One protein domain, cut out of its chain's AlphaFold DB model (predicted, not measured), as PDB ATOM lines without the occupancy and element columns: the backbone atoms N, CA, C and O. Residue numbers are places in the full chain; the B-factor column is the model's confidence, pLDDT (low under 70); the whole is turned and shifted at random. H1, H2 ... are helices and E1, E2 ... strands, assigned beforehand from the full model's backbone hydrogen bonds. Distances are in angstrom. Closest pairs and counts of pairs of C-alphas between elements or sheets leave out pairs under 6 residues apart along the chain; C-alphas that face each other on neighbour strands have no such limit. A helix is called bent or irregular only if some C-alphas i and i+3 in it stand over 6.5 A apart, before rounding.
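What this domain is: This is residues 7 to 89 of the 90 residues of an uncharacterized protein of Haladaptatus sp. W1 (UniProt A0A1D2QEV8). What shape do these atoms make? A small antiparallel sheet of five strands, strongly twisted and curled like part of a barrel, has the short helix H1 packed on it near E1 and E3, while after E5 a tail runs away from the sheet through H2 into H3, whose residues 81 to 87 stick out free. What is it made of? The printed part has 83 residues with three named helices and five named strands, E1 E2 E3 E4 H1 E5 H2 H3 along the chain, in the mixed class. The sheet's order is E4 E3 E2 E1 E5. How compact is it? It is only just loose, close to compact, with a radius of gyration of the C-alphas of 14.6 A and spans of 44 by 30 by 18 A.

How they stand to each other: How are the strands paired? E1, residues 7 to 10, E2, residues 20 to 24, E3, residues 29 to 33, and E4, residues 47 to 50, form a meander, each strand the antiparallel neighbour of the one before, with N 8 and O 20 at 2.8 A, N 21 and O 32 at 2.8 A, and N 31 and O 48 at 2.8 A within hydrogen-bond range. E5, residues 59 to 61, is antiparallel to E1 at 143 degrees, with N 9 and O 60 within range at 2.9 A. E1's pairing is staggered, with E2 over residues 7 to 8 and with E5 over residues 8 to 10. Where are the helices? H1, residues 52 to 58, is on the sheet, and its closest C-alphas to E1 are those of Glu 58 and Pro 10, 5.9 A apart. H2, residues 71 to 75, and H3, residues 77 to 87, are not on the sheet and meet only through their link. Are the helices' backbones well formed? In H1 every O i to N i+4 pair is within hydrogen-bond range, against 5 of 7 in H3 and 0 of 1 in H2, where 0 of 2 O i to N i+3 pairs are; H2 is irregular, with C-alphas 72 and 75 7.3 A apart.

Where its parts are: Where do the elements begin and end? E1 begins at C-alpha 7, (-3.903, 46.058, 37.653), and H3 ends at C-alpha 87, (-4.953, 43.724, 69.102). How long are they? H3 measures 16.5 A from first to last C-alpha, E3 12.8 A, E2 11.8 A, E1 10.6 A and H1 10.0 A.

The domain as a whole: How far does it reach? The two C-alphas farthest apart, those of Glu 57 and Phe 89, are 45.6 A apart. Are there cuts or long links? The printed part has no cut, and the link from E3 to E4, 13 residues, is long. Where is confidence low? Residues 65 to 89 are under 70 in pLDDT, and the mean of the printed part is 76.5.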
ATOM      1  N   HIS A   7      -3.189  47.251  37.229       91.62
ATOM      2  CA  HIS A   7      -3.903  46.058  37.653       91.62
ATOM      3  C   HIS A   7      -3.649  44.918  36.674       91.62
ATOM      4  O   HIS A   7      -3.696  45.106  35.461       91.62
ATOM      5  N   TYR A   8      -3.410  43.735  37.224       91.69
ATOM      6  CA  TYR A   8      -3.120  42.508  36.496       91.69
ATOM      7  C   TYR A   8      -3.961  41.375  37.068       91.69
ATOM      8  O   TYR A   8      -4.234  41.346  38.266       91.69
ATOM      9  N   ARG A   9      -4.355  40.424  36.232       93.06
ATOM     10  CA  ARG A   9      -5.016  39.184  36.654       93.06
ATOM     11  C   ARG A   9      -4.267  37.986  36.077       93.06
ATOM     12  O   ARG A   9      -3.655  38.143  35.020       93.06
ATOM     13  N   PRO A  10      -4.297  36.816  36.730       92.56
ATOM     14  CA  PRO A  10      -3.767  35.599  36.135       92.56
ATOM     15  C   PRO A  10      -4.404  35.333  34.765       92.56
ATOM     16  O   PRO A  10      -5.612  35.521  34.577       92.56
ATOM     17  N   ALA A  11      -3.596  34.911  33.797       90.75
ATOM     18  CA  ALA A  11      -4.078  34.557  32.471       90.75
ATOM     19  C   ALA A  11      -5.083  33.392  32.557       90.75
ATOM     20  O   ALA A  11      -4.928  32.463  33.348       90.75
ATOM     21  N   GLY A  12      -6.144  33.451  31.749       87.81
ATOM     22  CA  GLY A  12      -7.199  32.429  31.728       87.81
ATOM     23  C   GLY A  12      -8.234  32.510  32.860       87.81
ATOM     24  O   GLY A  12      -9.210  31.762  32.831       87.81
ATOM     25  N   GLU A  13      -8.080  33.423  33.818       85.81
ATOM     26  CA  GLU A  13      -9.093  33.652  34.851       85.81
ATOM     27  C   GLU A  13     -10.232  34.588  34.397       85.81
ATOM     28  O   GLU A  13     -10.062  35.370  33.459       85.81
ATOM     29  N   PRO A  14     -11.409  34.546  35.047       85.19
ATOM     30  CA  PRO A  14     -12.455  35.544  34.846       85.19
ATOM     31  C   PRO A  14     -11.960  37.006  34.970       85.19
ATOM     32  O   PRO A  14     -10.994  37.289  35.674       85.19
ATOM     33  N   PRO A  15     -12.627  37.984  34.325       76.94
ATOM     34  CA  PRO A  15     -12.126  39.362  34.235       76.94
ATOM     35  C   PRO A  15     -11.931  40.089  35.573       76.94
ATOM     36  O   PRO A  15     -11.121  41.012  35.647       76.94
ATOM     37  N   GLU A  16     -12.692  39.712  36.601       81.88
ATOM     38  CA  GLU A  16     -12.693  40.373  37.912       81.88
ATOM     39  C   GLU A  16     -12.042  39.523  39.007       81.88
ATOM     40  O   GLU A  16     -11.805  40.022  40.109       81.88
ATOM     41  N   SER A  17     -11.720  38.261  38.720       86.31
ATOM     42  CA  SER A  17     -11.190  37.337  39.713       86.31
ATOM     43  C   SER A  17      -9.689  37.514  39.905       86.31
ATOM     44  O   SER A  17      -8.937  37.758  38.960       86.31
ATOM     45  N   ASN A  18      -9.256  37.392  41.161       89.56
ATOM     46  CA  ASN A  18      -7.850  37.410  41.558       89.56
ATOM     47  C   ASN A  18      -7.060  38.569  40.930       89.56
ATOM     48  O   ASN A  18      -5.929  38.406  40.473       89.56
ATOM     49  N   VAL A  19      -7.648  39.760  40.905       91.56
ATOM     50  CA  VAL A  19      -6.983  40.966  40.425       91.56
ATOM     51  C   VAL A  19      -5.920  41.363  41.438       91.56
ATOM     52  O   VAL A  19      -6.140  41.371  42.652       91.56
ATOM     53  N   HIS A  20      -4.759  41.725  40.918       91.69
ATOM     54  CA  HIS A  20      -3.604  42.197  41.649       91.69
ATOM     55  C   HIS A  20      -3.261  43.618  41.220       91.69
ATOM     56  O   HIS A  20      -3.366  43.959  40.047       91.69
ATOM     57  N   ARG A  21      -2.807  44.442  42.162       93.12
ATOM     58  CA  ARG A  21      -2.310  45.795  41.911       93.12
ATOM     59  C   ARG A  21      -0.800  45.850  42.084       93.12
ATOM     60  O   ARG A  21      -0.274  45.356  43.081       93.12
ATOM     61  N   VAL A  22      -0.113  46.520  41.169       92.38
ATOM     62  CA  VAL A  22       1.325  46.779  41.273       92.38
ATOM     63  C   VAL A  22       1.578  47.794  42.386       92.38
ATOM     64  O   VAL A  22       1.102  48.928  42.333       92.38
ATOM     65  N   VAL A  23       2.331  47.390  43.407       91.38
ATOM     66  CA  VAL A  23       2.664  48.223  44.579       91.38
ATOM     67  C   VAL A  23       4.166  48.450  44.751       91.38
ATOM     68  O   VAL A  23       4.571  49.230  45.607       91.38
ATOM     69  N   GLY A  24       5.007  47.806  43.938       89.75
ATOM     70  CA  GLY A  24       6.457  47.977  44.000       89.75
ATOM     71  C   GLY A  24       7.163  47.497  42.737       89.75
ATOM     72  O   GLY A  24       6.668  46.600  42.053       89.75
ATOM     73  N   ARG A  25       8.315  48.115  42.447       92.50
ATOM     74  CA  ARG A  25       9.112  47.875  41.230       92.50
ATOM     75  C   ARG A  25      10.636  47.849  41.432       92.50
ATOM     76  O   ARG A  25      11.375  47.886  40.458       92.50
ATOM     77  N   THR A  26      11.109  47.871  42.680       82.31
ATOM     78  CA  THR A  26      12.540  48.052  42.992       82.31
ATOM     79  C   THR A  26      13.365  46.789  42.731       82.31
ATOM     80  O   THR A  26      14.447  46.888  42.171       82.31
ATOM     81  N   ASP A  27      12.824  45.612  43.057       82.56
ATOM     82  CA  ASP A  27      13.474  44.301  42.898       82.56
ATOM     83  C   ASP A  27      12.515  43.344  42.174       82.56
ATOM     84  O   ASP A  27      11.998  42.379  42.741       82.56
ATOM     85  N   GLY A  28      12.187  43.686  40.926       88.00
ATOM     86  CA  GLY A  28      11.091  43.057  40.188       88.00
ATOM     87  C   GLY A  28       9.728  43.647  40.553       88.00
ATOM     88  O   GLY A  28       9.631  44.718  41.153       88.00
ATOM     89  N   VAL A  29       8.655  42.963  40.163       92.44
ATOM     90  CA  VAL A  29       7.283  43.452  40.317       92.44
ATOM     91  C   VAL A  29       6.681  42.888  41.595       92.44
ATOM     92  O   VAL A  29       6.651  41.678  41.816       92.44
ATOM     93  N   THR A  30       6.181  43.780  42.447       92.19
ATOM     94  CA  THR A  30       5.436  43.416  43.653       92.19
ATOM     95  C   THR A  30       3.951  43.656  43.419       92.19
ATOM     96  O   THR A  30       3.520  44.792  43.222       92.19
ATOM     97  N   LEU A  31       3.179  42.576  43.464       91.19
ATOM     98  CA  LEU A  31       1.744  42.527  43.244       91.19
ATOM     99  C   LEU A  31       1.015  42.339  44.576       91.19
ATOM    100  O   LEU A  31       1.348  41.436  45.336       91.19
ATOM    101  N   LEU A  32       0.014  43.169  44.851       91.62
ATOM    102  CA  LEU A  32      -0.908  43.027  45.979       91.62
ATOM    103  C   LEU A  32      -2.242  42.500  45.463       91.62
ATOM    104  O   LEU A  32      -2.849  43.152  44.616       91.62
ATOM    105  N   ARG A  33      -2.739  41.384  45.993       90.19
ATOM    106  CA  ARG A  33      -4.075  40.890  45.644       90.19
ATOM    107  C   ARG A  33      -5.153  41.831  46.185       90.19
ATOM    108  O   ARG A  33      -5.160  42.160  47.371       90.19
ATOM    109  N   VAL A  34      -6.047  42.275  45.304       89.50
ATOM    110  CA  VAL A  34      -7.122  43.231  45.612       89.50
ATOM    111  C   VAL A  34      -8.521  42.646  45.432       89.50
ATOM    112  O   VAL A  34      -9.447  43.171  46.049       89.50
ATOM    113  N   THR A  35      -8.686  41.562  44.664       88.50
ATOM    114  CA  THR A  35      -9.951  40.811  44.585       88.50
ATOM    115  C   THR A  35      -9.772  39.315  44.850       88.50
ATOM    116  O   THR A  35      -8.679  38.768  44.683       88.50
ATOM    117  N   ASP A  36     -10.839  38.660  45.312       87.06
ATOM    118  CA  ASP A  36     -10.912  37.206  45.435       87.06
ATOM    119  C   ASP A  36     -11.271  36.511  44.111       87.06
ATOM    120  O   ASP A  36     -11.382  37.150  43.066       87.06
ATOM    121  N   ALA A  37     -11.435  35.186  44.147       88.00
ATOM    122  CA  ALA A  37     -11.811  34.386  42.980       88.00
ATOM    123  C   ALA A  37     -13.219  34.715  42.442       88.00
ATOM    124  O   ALA A  37     -13.491  34.485  41.268       88.00
ATOM    125  N   ASP A  38     -14.093  35.289  43.271       83.81
ATOM    126  CA  ASP A  38     -15.431  35.745  42.880       83.81
ATOM    127  C   ASP A  38     -15.435  37.222  42.439       83.81
ATOM    128  O   ASP A  38     -16.492  37.796  42.173       83.81
ATOM    129  N   GLY A  39     -14.266  37.868  42.409       84.00
ATOM    130  CA  GLY A  39     -14.098  39.279  42.081       84.00
ATOM    131  C   GLY A  39     -14.492  40.256  43.185       84.00
ATOM    132  O   GLY A  39     -14.563  41.465  42.959       84.00
ATOM    133  N   ARG A  40     -14.705  39.783  44.416       83.06
ATOM    134  CA  ARG A  40     -14.983  40.664  45.555       83.06
ATOM    135  C   ARG A  40     -13.695  41.264  46.083       83.06
ATOM    136  O   ARG A  40     -12.670  40.597  46.167       83.06
ATOM    137  N   ARG A  41     -13.754  42.526  46.506       82.88
ATOM    138  CA  ARG A  41     -12.601  43.210  47.096       82.88
ATOM    139  C   ARG A  41     -12.133  42.491  48.359       82.88
ATOM    140  O   ARG A  41     -12.928  42.255  49.267       82.88
ATOM    141  N   VAL A  42     -10.833  42.233  48.446       83.25
ATOM    142  CA  VAL A  42     -10.196  41.655  49.633       83.25
ATOM    143  C   VAL A  42      -9.063  42.533  50.136       83.25
ATOM    144  O   VAL A  42      -8.350  43.176  49.371       83.25
ATOM    145  N   ASN A  43      -8.894  42.550  51.456       80.88
ATOM    146  CA  ASN A  43      -7.741  43.138  52.127       80.88
ATOM    147  C   ASN A  43      -6.964  42.017  52.827       80.88
ATOM    148  O   ASN A  43      -6.901  41.948  54.051       80.88
ATOM    149  N   SER A  44      -6.466  41.065  52.035       79.94
ATOM    150  CA  SER A  44      -5.703  39.921  52.549       79.94
ATOM    151  C   SER A  44      -4.262  40.290  52.907       79.94
ATOM    152  O   SER A  44      -3.609  39.559  53.645       79.94
ATOM    153  N   GLY A  45      -3.748  41.401  52.367       81.38
ATOM    154  CA  GLY A  45      -2.322  41.728  52.439       81.38
ATOM    155  C   GLY A  45      -1.444  40.727  51.681       81.38
ATOM    156  O   GLY A  45      -0.233  40.699  51.888       81.38
ATOM    157  N   GLU A  46      -2.040  39.894  50.825       85.44
ATOM    158  CA  GLU A  46      -1.329  38.883  50.055       85.44
ATOM    159  C   GLU A  46      -0.476  39.560  48.983       85.44
ATOM    160  O   GLU A  46      -0.985  40.240  48.087       85.44
ATOM    161  N   ILE A  47       0.839  39.387  49.112       89.44
ATOM    162  CA  ILE A  47       1.833  39.975  48.225       89.44
ATOM    163  C   ILE A  47       2.519  38.863  47.443       89.44
ATOM    164  O   ILE A  47       3.114  37.957  48.030       89.44
ATOM    165  N   ARG A  48       2.525  38.991  46.119       90.31
ATOM    166  CA  ARG A  48       3.298  38.144  45.215       90.31
ATOM    167  C   ARG A  48       4.410  38.966  44.579       90.31
ATOM    168  O   ARG A  48       4.161  40.007  43.978       90.31
ATOM    169  N   ARG A  49       5.653  38.513  44.724       91.56
ATOM    170  CA  ARG A  49       6.800  39.087  44.009       91.56
ATOM    171  C   ARG A  49       7.101  38.216  42.803       91.56
ATOM    172  O   ARG A  49       7.157  36.997  42.939       91.56
ATOM    173  N   CYS A  50       7.272  38.831  41.645       91.06
ATOM    174  CA  CYS A  50       7.580  38.128  40.408       91.06
ATOM    175  C   CYS A  50       8.539  38.947  39.540       91.06
ATOM    176  O   CYS A  50       8.696  40.158  39.718       91.06
ATOM    177  N   SER A  51       9.216  38.267  38.617       93.00
ATOM    178  CA  SER A  51      10.008  38.946  37.594       93.00
ATOM    179  C   SER A  51       9.080  39.610  36.571       93.00
ATOM    180  O   SER A  51       7.916  39.230  36.452       93.00
ATOM    181  N   SER A  52       9.582  40.580  35.805       89.12
ATOM    182  CA  SER A  52       8.808  41.156  34.698       89.12
ATOM    183  C   SER A  52       8.449  40.111  33.638       89.12
ATOM    184  O   SER A  52       7.335  40.136  33.140       89.12
ATOM    185  N   ALA A  53       9.347  39.159  33.355       90.62
ATOM    186  CA  ALA A  53       9.074  38.072  32.412       90.62
ATOM    187  C   ALA A  53       7.918  37.184  32.896       90.62
ATOM    188  O   ALA A  53       6.988  36.915  32.150       90.62
ATOM    189  N   THR A  54       7.922  36.816  34.180       91.94
ATOM    190  CA  THR A  54       6.826  36.052  34.794       91.94
ATOM    191  C   THR A  54       5.506  36.821  34.762       91.94
ATOM    192  O   THR A  54       4.458  36.216  34.575       91.94
ATOM    193  N   LEU A  55       5.540  38.145  34.956       91.19
ATOM    194  CA  LEU A  55       4.338  38.967  34.838       91.19
ATOM    195  C   LEU A  55       3.773  38.907  33.415       91.19
ATOM    196  O   LEU A  55       2.581  38.680  33.262       91.19
ATOM    197  N   ASP A  56       4.620  39.072  32.401       90.81
ATOM    198  CA  ASP A  56       4.200  39.069  30.996       90.81
ATOM    199  C   ASP A  56       3.715  37.680  30.525       90.81
ATOM    200  O   ASP A  56       2.866  37.590  29.641       90.81
ATOM    201  N   GLU A  57       4.241  36.597  31.108       93.88
ATOM    202  CA  GLU A  57       3.873  35.215  30.773       93.88
ATOM    203  C   GLU A  57       2.612  34.722  31.503       93.88
ATOM    204  O   GLU A  57       1.779  34.042  30.906       93.88
ATOM    205  N   GLU A  58       2.475  35.023  32.800       92.81
ATOM    206  CA  GLU A  58       1.413  34.462  33.649       92.81
ATOM    207  C   GLU A  58       0.228  35.411  33.868       92.81
ATOM    208  O   GLU A  58      -0.813  34.972  34.366       92.81
ATOM    209  N   PHE A  59       0.361  36.700  33.542       92.38
ATOM    210  CA  PHE A  59      -0.654  37.706  33.841       92.38
ATOM    211  C   PHE A  59      -1.054  38.526  32.620       92.38
ATOM    212  O   PHE A  59      -0.265  38.834  31.735       92.38
ATOM    213  N   GLU A  60      -2.309  38.961  32.632       91.88
ATOM    214  CA  GLU A  60      -2.861  39.887  31.653       91.88
ATOM    215  C   GLU A  60      -3.317  41.177  32.350       91.88
ATOM    216  O   GLU A  60      -3.773  41.130  33.502       91.88
ATOM    217  N   PRO A  61      -3.252  42.338  31.672       89.69
ATOM    218  CA  PRO A  61      -3.799  43.582  32.197       89.69
ATOM    219  C   PRO A  61      -5.280  43.436  32.568       89.69
ATOM    220  O   PRO A  61      -6.103  42.951  31.786       89.69
ATOM    221  N   ALA A  62      -5.630  43.892  33.766       87.19
ATOM    222  CA  ALA A  62      -6.991  43.892  34.280       87.19
ATOM    223  C   ALA A  62      -7.542  45.319  34.351       87.19
ATOM    224  O   ALA A  62      -6.807  46.295  34.530       87.19
ATOM    225  N   ARG A  63      -8.866  45.459  34.236       79.25
ATOM    226  CA  ARG A  63      -9.517  46.744  34.520       79.25
ATOM    227  C   ARG A  63      -9.388  47.062  36.004       79.25
ATOM    228  O   ARG A  63      -9.347  46.164  36.838       79.25
ATOM    229  N   ASN A  64      -9.361  48.354  36.324       73.06
ATOM    230  CA  ASN A  64      -9.399  48.793  37.711       73.06
ATOM    231  C   ASN A  64     -10.717  48.312  38.357       73.06
ATOM    232  O   ASN A  64     -11.781  48.763  37.919       73.06
ATOM    233  N   PRO A  65     -10.671  47.449  39.390       67.19
ATOM    234  CA  PRO A  65     -11.873  46.967  40.065       67.19
ATOM    235  C   PRO A  65     -12.622  48.098  40.794       67.19
ATOM    236  O   PRO A  65     -13.812  47.970  41.055       67.19
ATOM    237  N   ASP A  66     -11.959  49.232  41.061       64.25
ATOM    238  CA  ASP A  66     -12.571  50.431  41.646       64.25
ATOM    239  C   ASP A  66     -13.254  51.342  40.604       64.25
ATOM    240  O   ASP A  66     -13.927  52.302  40.975       64.25
ATOM    241  N   ALA A  67     -13.102  51.076  39.300       62.44
ATOM    242  CA  ALA A  67     -13.752  51.870  38.251       62.44
ATOM    243  C   ALA A  67     -15.233  51.495  38.035       62.44
ATOM    244  O   ALA A  67     -15.965  52.245  37.388       62.44
ATOM    245  N   GLY A  68     -15.686  50.358  38.578       51.00
ATOM    246  CA  GLY A  68     -17.088  49.948  38.589       51.00
ATOM    247  C   GLY A  68     -17.743  50.257  39.935       51.00
ATOM    248  O   GLY A  68     -17.335  49.738  40.967       51.00
ATOM    249  N   PHE A  69     -18.789  51.082  39.943       40.16
ATOM    250  CA  PHE A  69     -19.676  51.226  41.099       40.16
ATOM    251  C   PHE A  69     -20.316  49.861  41.423       40.16
ATOM    252  O   PHE A  69     -21.266  49.461  40.756       40.16
ATOM    253  N   ASN A  70     -19.822  49.148  42.442       45.62
ATOM    254  CA  ASN A  70     -20.456  47.925  42.937       45.62
ATOM    255  C   ASN A  70     -20.907  48.114  44.406       45.62
ATOM    256  O   ASN A  70     -20.085  48.033  45.321       45.62
ATOM    257  N   PRO A  71     -22.198  48.404  44.673       40.28
ATOM    258  CA  PRO A  71     -22.715  48.772  46.002       40.28
ATOM    259  C   PRO A  71     -22.767  47.617  47.025       40.28
ATOM    260  O   PRO A  71     -23.232  47.806  48.147       40.28
ATOM    261  N   VAL A  72     -22.287  46.420  46.678       47.50
ATOM    262  CA  VAL A  72     -22.414  45.205  47.508       47.50
ATOM    263  C   VAL A  72     -21.288  45.074  48.557       47.50
ATOM    264  O   VAL A  72     -21.388  44.282  49.493       47.50
ATOM    265  N   SER A  73     -20.228  45.888  48.486       43.62
ATOM    266  CA  SER A  73     -19.040  45.786  49.362       43.62
ATOM    267  C   SER A  73     -19.237  46.249  50.818       43.62
ATOM    268  O   SER A  73     -18.301  46.176  51.612       43.62
ATOM    269  N   ALA A  74     -20.425  46.726  51.203       41.28
ATOM    270  CA  ALA A  74     -20.656  47.321  52.523       41.28
ATOM    271  C   ALA A  74     -20.632  46.318  53.701       41.28
ATOM    272  O   ALA A  74     -20.537  46.738  54.851       41.28
ATOM    273  N   VAL A  75     -20.690  45.004  53.452       49.44
ATOM    274  CA  VAL A  75     -20.889  44.001  54.520       49.44
ATOM    275  C   VAL A  75     -19.574  43.392  55.049       49.44
ATOM    276  O   VAL A  75     -19.512  42.959  56.196       49.44
ATOM    277  N   GLY A  76     -18.484  43.410  54.270       45.91
ATOM    278  CA  GLY A  76     -17.231  42.720  54.630       45.91
ATOM    279  C   GLY A  76     -16.342  43.426  55.666       45.91
ATOM    280  O   GLY A  76     -15.496  42.788  56.287       45.91
ATOM    281  N   ASN A  77     -16.533  44.729  55.892       46.88
ATOM    282  CA  ASN A  77     -15.616  45.544  56.707       46.88
ATOM    283  C   ASN A  77     -15.860  45.488  58.228       46.88
ATOM    284  O   ASN A  77     -15.040  45.997  58.991       46.88
ATOM    285  N   VAL A  78     -16.946  44.867  58.701       53.38
ATOM    286  CA  VAL A  78     -17.262  44.813  60.145       53.38
ATOM    287  C   VAL A  78     -16.276  43.921  60.912       53.38
ATOM    288  O   VAL A  78     -15.881  44.239  62.033       53.38
ATOM    289  N   LEU A  79     -15.826  42.822  60.303       51.41
ATOM    290  CA  LEU A  79     -15.004  41.820  60.990       51.41
ATOM    291  C   LEU A  79     -13.527  42.231  61.097       51.41
ATOM    292  O   LEU A  79     -12.891  41.997  62.125       51.41
ATOM    293  N   THR A  80     -12.985  42.909  60.081       53.75
ATOM    294  CA  THR A  80     -11.593  43.392  60.089       53.75
ATOM    295  C   THR A  80     -11.375  44.494  61.130       53.75
ATOM    296  O   THR A  80     -10.317  44.550  61.757       53.75
ATOM    297  N   TRP A  81     -12.386  45.337  61.372       44.22
ATOM    298  CA  TRP A  81     -12.349  46.360  62.422       44.22
ATOM    299  C   TRP A  81     -12.279  45.744  63.828       44.22
ATOM    300  O   TRP A  81     -11.508  46.198  64.676       44.22
ATOM    301  N   LEU A  82     -13.019  44.656  64.061       50.44
ATOM    302  CA  LEU A  82     -13.050  43.971  65.353       50.44
ATOM    303  C   LEU A  82     -11.699  43.320  65.697       50.44
ATOM    304  O   LEU A  82     -11.245  43.408  66.838       50.44
ATOM    305  N   TYR A  83     -11.013  42.741  64.706       44.88
ATOM    306  CA  TYR A  83      -9.691  42.130  64.897       44.88
ATOM    307  C   TYR A  83      -8.627  43.151  65.339       44.88
ATOM    308  O   TYR A  83      -7.870  42.908  66.280       44.88
ATOM    309  N   TRP A  84      -8.597  44.326  64.704       43.53
ATOM    310  CA  TRP A  84      -7.648  45.387  65.058       43.53
ATOM    311  C   TRP A  84      -7.980  46.095  66.379       43.53
ATOM    312  O   TRP A  84      -7.064  46.586  67.040       43.53
ATOM    313  N   SER A  85      -9.249  46.109  66.803       52.03
ATOM    314  CA  SER A  85      -9.657  46.613  68.123       52.03
ATOM    315  C   SER A  85      -9.060  45.769  69.255       52.03
ATOM    316  O   SER A  85      -8.439  46.305  70.169       52.03
ATOM    317  N   VAL A  86      -9.153  44.440  69.148       52.53
ATOM    318  CA  VAL A  86      -8.644  43.517  70.178       52.53
ATOM    319  C   VAL A  86      -7.117  43.550  70.258       52.53
ATOM    320  O   VAL A  86      -6.557  43.528  71.352       52.53
ATOM    321  N   ARG A  87      -6.423  43.684  69.121       47.47
ATOM    322  CA  ARG A  87      -4.953  43.724  69.102       47.47
ATOM    323  C   ARG A  87      -4.350  44.994  69.716       47.47
ATOM    324  O   ARG A  87      -3.168  44.999  70.028       47.47
ATOM    325  N   LYS A  88      -5.123  46.066  69.911       46.56
ATOM    326  CA  LYS A  88      -4.610  47.310  70.513       46.56
ATOM    327  C   LYS A  88      -4.485  47.246  72.044       46.56
ATOM    328  O   LYS A  88      -3.897  48.148  72.630       46.56
ATOM    329  N   PHE A  89      -5.043  46.216  72.679       48.75
ATOM    330  CA  PHE A  89      -5.083  46.065  74.138       48.75
ATOM    331  C   PHE A  89      -4.298  44.846  74.651       48.75
ATOM    332  O   PHE A  89      -4.484  44.455  75.803       48.75
TER     333      PHE A  89